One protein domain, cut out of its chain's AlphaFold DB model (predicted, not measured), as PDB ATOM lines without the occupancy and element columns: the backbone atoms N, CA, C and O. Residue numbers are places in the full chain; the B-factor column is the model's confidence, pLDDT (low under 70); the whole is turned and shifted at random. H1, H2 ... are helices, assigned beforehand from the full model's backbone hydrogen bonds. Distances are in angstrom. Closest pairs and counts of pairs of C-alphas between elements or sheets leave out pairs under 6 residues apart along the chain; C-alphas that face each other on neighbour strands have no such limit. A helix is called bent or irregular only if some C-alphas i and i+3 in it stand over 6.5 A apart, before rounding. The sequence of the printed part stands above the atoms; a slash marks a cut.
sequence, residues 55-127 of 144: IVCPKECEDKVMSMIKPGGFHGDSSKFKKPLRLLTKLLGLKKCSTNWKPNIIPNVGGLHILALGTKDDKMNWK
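What this domain is: This is residues 55 to 127 of the 144 residues of an uncharacterized protein of marine sediment metagenome (UniProt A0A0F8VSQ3). There is little regular structure here: two separate helices, H1 and H2, lie on opposite sides of a loop-built middle. After H2 the long unnamed stretch 92 to 127 passes over to the side of H1, turns back near residue 110 and runs between the two helices, with residues 114 to 118 in the middle. The printed part has 73 residues with two named helices, H1 then H2, and no named strand; the class is all helix, with 24 residues in named elements. It is only just compact, close to loose, with a radius of gyration of the C-alphas of 13.2 A and spans of 37 by 30 by 19 A.

Where its parts are: H1, residues 59 to 68, begins at C-alpha 59 (-12.102, -13.980, -10.291) and is 14.8 A long. H2, residues 78 to 91, is 19.2 A long and ends at C-alpha 91 (-30.178, -13.805, 2.830). Both are irregular: C-alphas 60 and 63 are 7.7 A apart, and C-alphas 80 and 83 are 7.5 A apart.

How they stand to each other: H1 and H2 are apart, joined by a short link of 9 residues. O i to N i+4 pairs are within hydrogen-bond range in 4 of 6 cases in H1 and 8 of 10 in H2.

The domain as a whole: The two C-alphas farthest apart, of Asp 77 and Lys 127, are 37.9 A apart. The printed part has no cut. Its mean pLDDT is 71.6, with residues 70 to 80, 100, 102 to 113 and 122 to 127 under 70.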
ATOM      1  N   ILE A  55     -16.913 -21.344  -1.838       84.44
ATOM      2  CA  ILE A  55     -15.699 -21.584  -2.617       84.44
ATOM      3  C   ILE A  55     -15.065 -20.224  -2.876       84.44
ATOM      4  O   ILE A  55     -15.660 -19.384  -3.548       84.44
ATOM      5  N   VAL A  56     -13.868 -20.016  -2.331       84.19
ATOM      6  CA  VAL A  56     -13.079 -18.797  -2.533       84.19
ATOM      7  C   VAL A  56     -12.047 -19.076  -3.620       84.19
ATOM      8  O   VAL A  56     -11.267 -20.022  -3.511       84.19
ATOM      9  N   CYS A  57     -12.059 -18.286  -4.689       83.50
ATOM     10  CA  CYS A  57     -11.139 -18.434  -5.813       83.50
ATOM     11  C   CYS A  57     -10.847 -17.078  -6.479       83.50
ATOM     12  O   CYS A  57     -11.657 -16.155  -6.346       83.50
ATOM     13  N   PRO A  58      -9.740 -16.945  -7.239       82.56
ATOM     14  CA  PRO A  58      -9.510 -15.767  -8.073       82.56
ATOM     15  C   PRO A  58     -10.652 -15.574  -9.076       82.56
ATOM     16  O   PRO A  58     -11.181 -16.553  -9.616       82.56
ATOM     17  N   LYS A  59     -11.007 -14.319  -9.368       81.69
ATOM     18  CA  LYS A  59     -12.102 -13.980 -10.291       81.69
ATOM     19  C   LYS A  59     -11.845 -14.506 -11.705       81.69
ATOM     20  O   LYS A  59     -12.761 -14.945 -12.387       81.69
ATOM     21  N   GLU A  60     -10.583 -14.537 -12.112       81.06
ATOM     22  CA  GLU A  60     -10.113 -15.055 -13.397       81.06
ATOM     23  C   GLU A  60     -10.386 -16.558 -13.561       81.06
ATOM     24  O   GLU A  60     -10.409 -17.070 -14.678       81.06
ATOM     25  N   CYS A  61     -10.599 -17.275 -12.454       79.81
ATOM     26  CA  CYS A  61     -10.870 -18.707 -12.444       79.81
ATOM     27  C   CYS A  61     -12.368 -19.046 -12.352       79.81
ATOM     28  O   CYS A  61     -12.687 -20.236 -12.319       79.81
ATOM     29  N   GLU A  62     -13.277 -18.057 -12.318       79.81
ATOM     30  CA  GLU A  62     -14.721 -18.276 -12.110       79.81
ATOM     31  C   GLU A  62     -15.280 -19.317 -13.087       79.81
ATOM     32  O   GLU A  62     -15.849 -20.318 -12.654       79.81
ATOM     33  N   ASP A  63     -15.043 -19.154 -14.392       77.69
ATOM     34  CA  ASP A  63     -15.583 -20.057 -15.416       77.69
ATOM     35  C   ASP A  63     -15.083 -21.505 -15.252       77.69
ATOM     36  O   ASP A  63     -15.824 -22.467 -15.479       77.69
ATOM     37  N   LYS A  64     -13.830 -21.679 -14.809       78.19
ATOM     38  CA  LYS A  64     -13.228 -22.997 -14.563       78.19
ATOM     39  C   LYS A  64     -13.805 -23.640 -13.306       78.19
ATOM     40  O   LYS A  64     -14.228 -24.792 -13.370       78.19
ATOM     41  N   VAL A  65     -13.889 -22.909 -12.194       81.12
ATOM     42  CA  VAL A  65     -14.514 -23.400 -10.951       81.12
ATOM     43  C   VAL A  65     -15.962 -23.782 -11.216       81.12
ATOM     44  O   VAL A  65     -16.433 -24.845 -10.815       81.12
ATOM     45  N   MET A  66     -16.656 -22.954 -11.981       78.62
ATOM     46  CA  MET A  66     -18.043 -23.186 -12.314       78.62
ATOM     47  C   MET A  66     -18.238 -24.396 -13.234       78.62
ATOM     48  O   MET A  66     -19.210 -25.128 -13.061       78.62
ATOM     49  N   SER A  67     -17.287 -24.698 -14.127       74.50
ATOM     50  CA  SER A  67     -17.290 -25.973 -14.863       74.50
ATOM     51  C   SER A  67     -17.086 -27.206 -13.967       74.50
ATOM     52  O   SER A  67     -17.590 -28.275 -14.299       74.50
ATOM     53  N   MET A  68     -16.410 -27.067 -12.816       76.50
ATOM     54  CA  MET A  68     -16.179 -28.163 -11.863       76.50
ATOM     55  C   MET A  68     -17.383 -28.422 -10.954       76.50
ATOM     56  O   MET A  68     -17.682 -29.569 -10.636       76.50
ATOM     57  N   ILE A  69     -18.100 -27.374 -10.540       74.25
ATOM     58  CA  ILE A  69     -19.260 -27.518  -9.642       74.25
ATOM     59  C   ILE A  69     -20.558 -27.856 -10.377       74.25
ATOM     60  O   ILE A  69     -21.606 -27.950  -9.745       74.25
ATOM     61  N   LYS A  70     -20.502 -28.049 -11.702       65.12
ATOM     62  CA  LYS A  70     -21.619 -28.504 -12.536       65.12
ATOM     63  C   LYS A  70     -22.915 -27.705 -12.284       65.12
ATOM     64  O   LYS A  70     -23.844 -28.216 -11.659       65.12
ATOM     65  N   PRO A  71     -23.128 -26.556 -12.943       55.75
ATOM     66  CA  PRO A  71     -24.477 -26.089 -13.265       55.75
ATOM     67  C   PRO A  71     -25.066 -26.926 -14.424       55.75
ATOM     68  O   PRO A  71     -25.730 -26.422 -15.326       55.75
ATOM     69  N   GLY A  72     -24.771 -28.226 -14.455       43.34
ATOM     70  CA  GLY A  72     -25.194 -29.158 -15.487       43.34
ATOM     71  C   GLY A  72     -26.606 -29.634 -15.195       43.34
ATOM     72  O   GLY A  72     -26.802 -30.549 -14.397       43.34
ATOM     73  N   GLY A  73     -27.568 -29.012 -15.874       46.72
ATOM     74  CA  GLY A  73     -28.948 -29.473 -15.943       46.72
ATOM     75  C   GLY A  73     -29.907 -28.684 -15.063       46.72
ATOM     76  O   GLY A  73     -30.394 -29.176 -14.051       46.72
ATOM     77  N   PHE A  74     -30.346 -27.530 -15.563       47.12
ATOM     78  CA  PHE A  74     -31.643 -26.947 -15.190       47.12
ATOM     79  C   PHE A  74     -32.849 -27.825 -15.610       47.12
ATOM     80  O   PHE A  74     -33.992 -27.399 -15.472       47.12
ATOM     81  N   HIS A  75     -32.616 -29.046 -16.109       40.75
ATOM     82  CA  HIS A  75     -33.634 -29.960 -16.631       40.75
ATOM     83  C   HIS A  75     -33.975 -31.141 -15.707       40.75
ATOM     84  O   HIS A  75     -34.755 -32.004 -16.086       40.75
ATOM     85  N   GLY A  76     -33.465 -31.149 -14.471       43.94
ATOM     86  CA  GLY A  76     -33.913 -32.051 -13.406       43.94
ATOM     87  C   GLY A  76     -34.578 -31.278 -12.269       43.94
ATOM     88  O   GLY A  76     -33.927 -30.963 -11.283       43.94
ATOM     89  N   ASP A  77     -35.855 -30.933 -12.435       48.72
ATOM     90  CA  ASP A  77     -36.797 -30.523 -11.378       48.72
ATOM     91  C   ASP A  77     -36.276 -29.531 -10.301       48.72
ATOM     92  O   ASP A  77     -36.559 -29.650  -9.107       48.72
ATOM     93  N   SER A  78     -35.555 -28.481 -10.720       56.16
ATOM     94  CA  SER A  78     -35.167 -27.354  -9.844       56.16
ATOM     95  C   SER A  78     -36.369 -26.532  -9.351       56.16
ATOM     96  O   SER A  78     -36.233 -25.663  -8.483       56.16
ATOM     97  N   SER A  79     -37.569 -26.826  -9.868       60.06
ATOM     98  CA  SER A  79     -38.830 -26.193  -9.485       60.06
ATOM     99  C   SER A  79     -39.078 -26.282  -7.973       60.06
ATOM    100  O   SER A  79     -39.448 -25.284  -7.348       60.06
ATOM    101  N   LYS A  80     -38.760 -27.437  -7.371       66.31
ATOM    102  CA  LYS A  80     -38.964 -27.739  -5.946       66.31
ATOM    103  C   LYS A  80     -38.107 -26.878  -5.021       66.31
ATOM    104  O   LYS A  80     -38.538 -26.531  -3.926       66.31
ATOM    105  N   PHE A  81     -36.924 -26.476  -5.479       70.81
ATOM    106  CA  PHE A  81     -35.977 -25.683  -4.695       70.81
ATOM    107  C   PHE A  81     -35.999 -24.192  -5.050       70.81
ATOM    108  O   PHE A  81     -35.387 -23.384  -4.358       70.81
ATOM    109  N   LYS A  82     -36.759 -23.779  -6.072       74.44
ATOM    110  CA  LYS A  82     -36.751 -22.399  -6.579       74.44
ATOM    111  C   LYS A  82     -37.043 -21.346  -5.503       74.44
ATOM    112  O   LYS A  82     -36.354 -20.331  -5.444       74.44
ATOM    113  N   LYS A  83     -38.061 -21.562  -4.657       80.19
ATOM    114  CA  LYS A  83     -38.426 -20.614  -3.584       80.19
ATOM    115  C   LYS A  83     -37.392 -20.602  -2.443       80.19
ATOM    116  O   LYS A  83     -36.886 -19.513  -2.168       80.19
ATOM    117  N   PRO A  84     -37.027 -21.748  -1.824       79.88
ATOM    118  CA  PRO A  84     -35.996 -21.781  -0.785       79.88
ATOM    119  C   PRO A  84     -34.656 -21.207  -1.244       79.88
ATOM    120  O   PRO A  84     -34.084 -20.375  -0.548       79.88
ATOM    121  N   LEU A  85     -34.189 -21.567  -2.445       79.31
ATOM    122  CA  LEU A  85     -32.915 -21.063  -2.954       79.31
ATOM    123  C   LEU A  85     -32.963 -19.564  -3.217       79.31
ATOM    124  O   LEU A  85     -32.010 -18.874  -2.892       79.31
ATOM    125  N   ARG A  86     -34.081 -19.027  -3.722       82.62
ATOM    126  CA  ARG A  86     -34.234 -17.574  -3.889       82.62
ATOM    127  C   ARG A  86     -34.201 -16.820  -2.557       82.62
ATOM    128  O   ARG A  86     -33.726 -15.691  -2.515       82.62
ATOM    129  N   LEU A  87     -34.757 -17.392  -1.490       85.81
ATOM    130  CA  LEU A  87     -34.669 -16.792  -0.157       85.81
ATOM    131  C   LEU A  87     -33.236 -16.861   0.369       85.81
ATOM    132  O   LEU A  87     -32.714 -15.856   0.839       85.81
ATOM    133  N   LEU A  88     -32.584 -18.012   0.215       85.25
ATOM    134  CA  LEU A  88     -31.210 -18.225   0.649       85.25
ATOM    135  C   LEU A  88     -30.222 -17.294  -0.069       85.25
ATOM    136  O   LEU A  88     -29.383 -16.683   0.581       85.25
ATOM    137  N   THR A  89     -30.353 -17.114  -1.386       85.62
ATOM    138  CA  THR A  89     -29.492 -16.196  -2.149       85.62
ATOM    139  C   THR A  89     -29.660 -14.749  -1.711       85.62
ATOM    140  O   THR A  89     -28.669 -14.029  -1.613       85.62
ATOM    141  N   LYS A  90     -30.891 -14.329  -1.384       87.81
ATOM    142  CA  LYS A  90     -31.159 -13.004  -0.810       87.81
ATOM    143  C   LYS A  90     -30.547 -12.844   0.581       87.81
ATOM    144  O   LYS A  90     -29.910 -11.828   0.825       87.81
ATOM    145  N   LEU A  91     -30.725 -13.829   1.465       89.44
ATOM    146  CA  LEU A  91     -30.178 -13.805   2.830       89.44
ATOM    147  C   LEU A  91     -28.648 -13.730   2.831       89.44
ATOM    148  O   LEU A  91     -28.068 -13.006   3.631       89.44
ATOM    149  N   LEU A  92     -28.007 -14.447   1.910       86.50
ATOM    150  CA  LEU A  92     -26.554 -14.459   1.752       86.50
ATOM    151  C   LEU A  92     -26.017 -13.277   0.922       86.50
ATOM    152  O   LEU A  92     -24.804 -13.156   0.757       86.50
ATOM    153  N   GLY A  93     -26.888 -12.413   0.383       87.88
ATOM    154  CA  GLY A  93     -26.492 -11.255  -0.425       87.88
ATOM    155  C   GLY A  93     -25.771 -11.618  -1.728       87.88
ATOM    156  O   GLY A  93     -24.891 -10.879  -2.170       87.88
ATOM    157  N   LEU A  94     -26.104 -12.764  -2.328       88.25
ATOM    158  CA  LEU A  94     -25.406 -13.282  -3.504       88.25
ATOM    159  C   LEU A  94     -25.932 -12.653  -4.801       88.25
ATOM    160  O   LEU A  94     -27.139 -12.529  -5.019       88.25
ATOM    161  N   LYS A  95     -25.009 -12.316  -5.701       86.81
ATOM    162  CA  LYS A  95     -25.274 -11.963  -7.099       86.81
ATOM    163  C   LYS A  95     -25.490 -13.233  -7.921       86.81
ATOM    164  O   LYS A  95     -25.108 -14.332  -7.525       86.81
ATOM    165  N   LYS A  96     -26.120 -13.091  -9.086       81.62
ATOM    166  CA  LYS A  96     -26.306 -14.212 -10.011       81.62
ATOM    167  C   LYS A  96     -24.937 -14.684 -10.510       81.62
ATOM    168  O   LYS A  96     -24.121 -13.862 -10.909       81.62
ATOM    169  N   CYS A  97     -24.727 -15.995 -10.507       77.25
ATOM    170  CA  CYS A  97     -23.588 -16.626 -11.162       77.25
ATOM    171  C   CYS A  97     -23.532 -16.248 -12.664       77.25
ATOM    172  O   CYS A  97     -24.578 -15.933 -13.247       77.25
ATOM    173  N   SER A  98     -22.343 -16.312 -13.283       72.69
ATOM    174  CA  SER A  98     -22.158 -16.203 -14.743       72.69
ATOM    175  C   SER A  98     -23.101 -17.145 -15.528       72.69
ATOM    176  O   SER A  98     -23.845 -17.951 -14.978       72.69
ATOM    177  N   THR A  99     -23.191 -17.010 -16.842       71.19
ATOM    178  CA  THR A  99     -23.920 -17.976 -17.689       71.19
ATOM    179  C   THR A  99     -22.999 -18.690 -18.667       71.19
ATOM    180  O   THR A  99     -23.446 -19.583 -19.383       71.19
ATOM    181  N   ASN A 100     -21.713 -18.333 -18.666       68.69
ATOM    182  CA  ASN A 100     -20.708 -18.803 -19.613       68.69
ATOM    183  C   ASN A 100     -20.004 -20.059 -19.084       68.69
ATOM    184  O   ASN A 100     -18.787 -20.118 -18.946       68.69
ATOM    185  N   TRP A 101     -20.789 -21.081 -18.749       72.38
ATOM    186  CA  TRP A 101     -20.268 -22.328 -18.199       72.38
ATOM    187  C   TRP A 101     -19.780 -23.263 -19.301       72.38
ATOM    188  O   TRP A 101     -20.482 -23.481 -20.289       72.38
ATOM    189  N   LYS A 102     -18.616 -23.887 -19.103       64.94
ATOM    190  CA  LYS A 102     -18.184 -25.001 -19.956       64.94
ATOM    191  C   LYS A 102     -18.880 -26.306 -19.534       64.94
ATOM    192  O   LYS A 102     -19.189 -26.466 -18.349       64.94
ATOM    193  N   PRO A 103     -19.131 -27.239 -20.474       59.59
ATOM    194  CA  PRO A 103     -19.691 -28.552 -20.169       59.59
ATOM    195  C   PRO A 103     -18.865 -29.286 -19.110       59.59
ATOM    196  O   PRO A 103     -17.640 -29.172 -19.074       59.59
ATOM    197  N   ASN A 104     -19.552 -30.024 -18.241       62.47
ATOM    198  CA  ASN A 104     -18.941 -30.675 -17.091       62.47
ATOM    199  C   ASN A 104     -17.949 -31.776 -17.502       62.47
ATOM    200  O   ASN A 104     -18.243 -32.573 -18.390       62.47
ATOM    201  N   ILE A 105     -16.830 -31.864 -16.782       59.19
ATOM    202  CA  ILE A 105     -15.845 -32.950 -16.905       59.19
ATOM    203  C   ILE A 105     -16.238 -34.146 -16.010       59.19
ATOM    204  O   ILE A 105     -15.865 -35.283 -16.284       59.19
ATOM    205  N   ILE A 106     -17.023 -33.920 -14.948       60.34
ATOM    206  CA  ILE A 106     -17.376 -34.945 -13.953       60.34
ATOM    207  C   ILE A 106     -18.620 -35.748 -14.398       60.34
ATOM    208  O   ILE A 106     -19.623 -35.157 -14.812       60.34
ATOM    209  N   PRO A 107     -18.627 -37.089 -14.278       57.88
ATOM    210  CA  PRO A 107     -19.797 -37.898 -14.614       57.88
ATOM    211  C   PRO A 107     -21.004 -37.593 -13.712       57.88
ATOM    212  O   PRO A 107     -20.884 -37.284 -12.525       57.88
ATOM    213  N   ASN A 108     -22.208 -37.699 -14.279       58.38
ATOM    214  CA  ASN A 108     -23.452 -37.576 -13.525       58.38
ATOM    215  C   ASN A 108     -23.640 -38.802 -12.624       58.38
ATOM    216  O   ASN A 108     -23.884 -39.895 -13.123       58.38
ATOM    217  N   VAL A 109     -23.592 -38.604 -11.306       60.56
ATOM    218  CA  VAL A 109     -23.937 -39.640 -10.323       60.56
ATOM    219  C   VAL A 109     -25.388 -39.450  -9.873       60.56
ATOM    220  O   VAL A 109     -25.808 -38.334  -9.558       60.56
ATOM    221  N   GLY A 110     -26.174 -40.530  -9.861       60.56
ATOM    222  CA  GLY A 110     -27.553 -40.512  -9.365       60.56
ATOM    223  C   GLY A 110     -27.622 -40.167  -7.872       60.56
ATOM    224  O   GLY A 110     -26.760 -40.568  -7.098       60.56
ATOM    225  N   GLY A 111     -28.645 -39.414  -7.457       63.28
ATOM    226  CA  GLY A 111     -28.856 -39.044  -6.048       63.28
ATOM    227  C   GLY A 111     -28.094 -37.803  -5.564       63.28
ATOM    228  O   GLY A 111     -28.385 -37.322  -4.471       63.28
ATOM    229  N   LEU A 112     -27.198 -37.235  -6.380       67.75
ATOM    230  CA  LEU A 112     -26.473 -35.998  -6.078       67.75
ATOM    231  C   LEU A 112     -26.990 -34.828  -6.928       67.75
ATOM    232  O   LEU A 112     -26.944 -34.861  -8.158       67.75
ATOM    233  N   HIS A 113     -27.422 -33.758  -6.260       69.12
ATOM    234  CA  HIS A 113     -27.786 -32.491  -6.894       69.12
ATOM    235  C   HIS A 113     -26.838 -31.393  -6.416       69.12
ATOM    236  O   HIS A 113     -26.857 -31.031  -5.242       69.12
ATOM    237  N   ILE A 114     -26.027 -30.856  -7.327       73.62
ATOM    238  CA  ILE A 114     -25.178 -29.690  -7.067       73.62
ATOM    239  C   ILE A 114     -25.853 -28.482  -7.713       73.62
ATOM    240  O   ILE A 114     -26.229 -28.535  -8.884       73.62
ATOM    241  N   LEU A 115     -26.068 -27.422  -6.935       74.88
ATOM    242  CA  LEU A 115     -26.779 -26.221  -7.368       74.88
ATOM    243  C   LEU A 115     -25.923 -24.994  -7.058       74.88
ATOM    244  O   LEU A 115     -25.614 -24.726  -5.899       74.88
ATOM    245  N   ALA A 116     -25.572 -24.230  -8.090       78.38
ATOM    246  CA  ALA A 116     -24.917 -22.941  -7.912       78.38
ATOM    247  C   ALA A 116     -25.937 -21.907  -7.407       78.38
ATOM    248  O   ALA A 116     -26.967 -21.678  -8.046       78.38
ATOM    249  N   LEU A 117     -25.663 -21.304  -6.247       80.88
ATOM    250  CA  LEU A 117     -26.571 -20.347  -5.604       80.88
ATOM    251  C   LEU A 117     -26.343 -18.915  -6.096       80.88
ATOM    252  O   LEU A 117     -27.297 -18.206  -6.413       80.88
ATOM    253  N   GLY A 118     -25.087 -18.488  -6.164       82.00
ATOM    254  CA  GLY A 118     -24.709 -17.127  -6.518       82.00
ATOM    255  C   GLY A 118     -23.239 -16.857  -6.209       82.00
ATOM    256  O   GLY A 118     -22.559 -17.701  -5.628       82.00
ATOM    257  N   THR A 119     -22.760 -15.679  -6.586       84.44
ATOM    258  CA  THR A 119     -21.398 -15.201  -6.319       84.44
ATOM    259  C   THR A 119     -21.441 -13.955  -5.439       84.44
ATOM    260  O   THR A 119     -22.418 -13.205  -5.429       84.44
ATOM    261  N   LYS A 120     -20.383 -13.712  -4.672       86.19
ATOM    262  CA  LYS A 120     -20.137 -12.441  -3.984       86.19
ATOM    263  C   LYS A 120     -18.678 -12.078  -4.219       86.19
ATOM    264  O   LYS A 120     -17.842 -12.974  -4.299       86.19
ATOM    265  N   ASP A 121     -18.395 -10.789  -4.370       80.62
ATOM    266  CA  ASP A 121     -17.011 -10.330  -4.470       80.62
ATOM    267  C   ASP A 121     -16.289 -10.663  -3.157       80.62
ATOM    268  O   ASP A 121     -16.877 -10.534  -2.074       80.62
ATOM    269  N   ASP A 122     -15.041 -11.117  -3.261       69.44
ATOM    270  CA  ASP A 122     -14.252 -11.447  -2.083       69.44
ATOM    271  C   ASP A 122     -14.024 -10.188  -1.235       69.44
ATOM    272  O   ASP A 122     -13.475  -9.187  -1.699       69.44
ATOM    273  N   LYS A 123     -14.467 -10.244   0.021       63.72
ATOM    274  CA  LYS A 123     -14.212  -9.207   1.030       63.72
ATOM    275  C   LYS A 123     -13.047  -9.570   1.947       63.72
ATOM    276  O   LYS A 123     -12.649  -8.747   2.764       63.72
ATOM    277  N   MET A 124     -12.525 -10.790   1.836       58.03
ATOM    278  CA  MET A 124     -11.473 -11.327   2.695       58.03
ATOM    279  C   MET A 124     -10.070 -10.913   2.236       58.03
ATOM    280  O   MET A 124      -9.097 -11.277   2.891       58.03
ATOM    281  N   ASN A 125      -9.952 -10.129   1.152       61.22
ATOM    282  CA  ASN A 125      -8.678  -9.716   0.554       61.22
ATOM    283  C   ASN A 125      -7.744 -10.906   0.298       61.22
ATOM    284  O   ASN A 125      -6.522 -10.775   0.416       61.22
ATOM    285  N   TRP A 126      -8.305 -12.069  -0.032       62.88
ATOM    286  CA  TRP A 126      -7.506 -13.240  -0.323       62.88
ATOM    287  C   TRP A 126      -6.755 -12.984  -1.630       62.88
ATOM    288  O   TRP A 126      -7.339 -12.814  -2.702       62.88
ATOM    289  N   LYS A 127      -5.429 -12.888  -1.528       60.09
ATOM    290  CA  LYS A 127      -4.538 -12.719  -2.671       60.09
ATOM    291  C   LYS A 127      -3.792 -14.030  -2.870       60.09
ATOM    292  O   LYS A 127      -3.173 -14.495  -1.914       60.09
TER     293      LYS A 127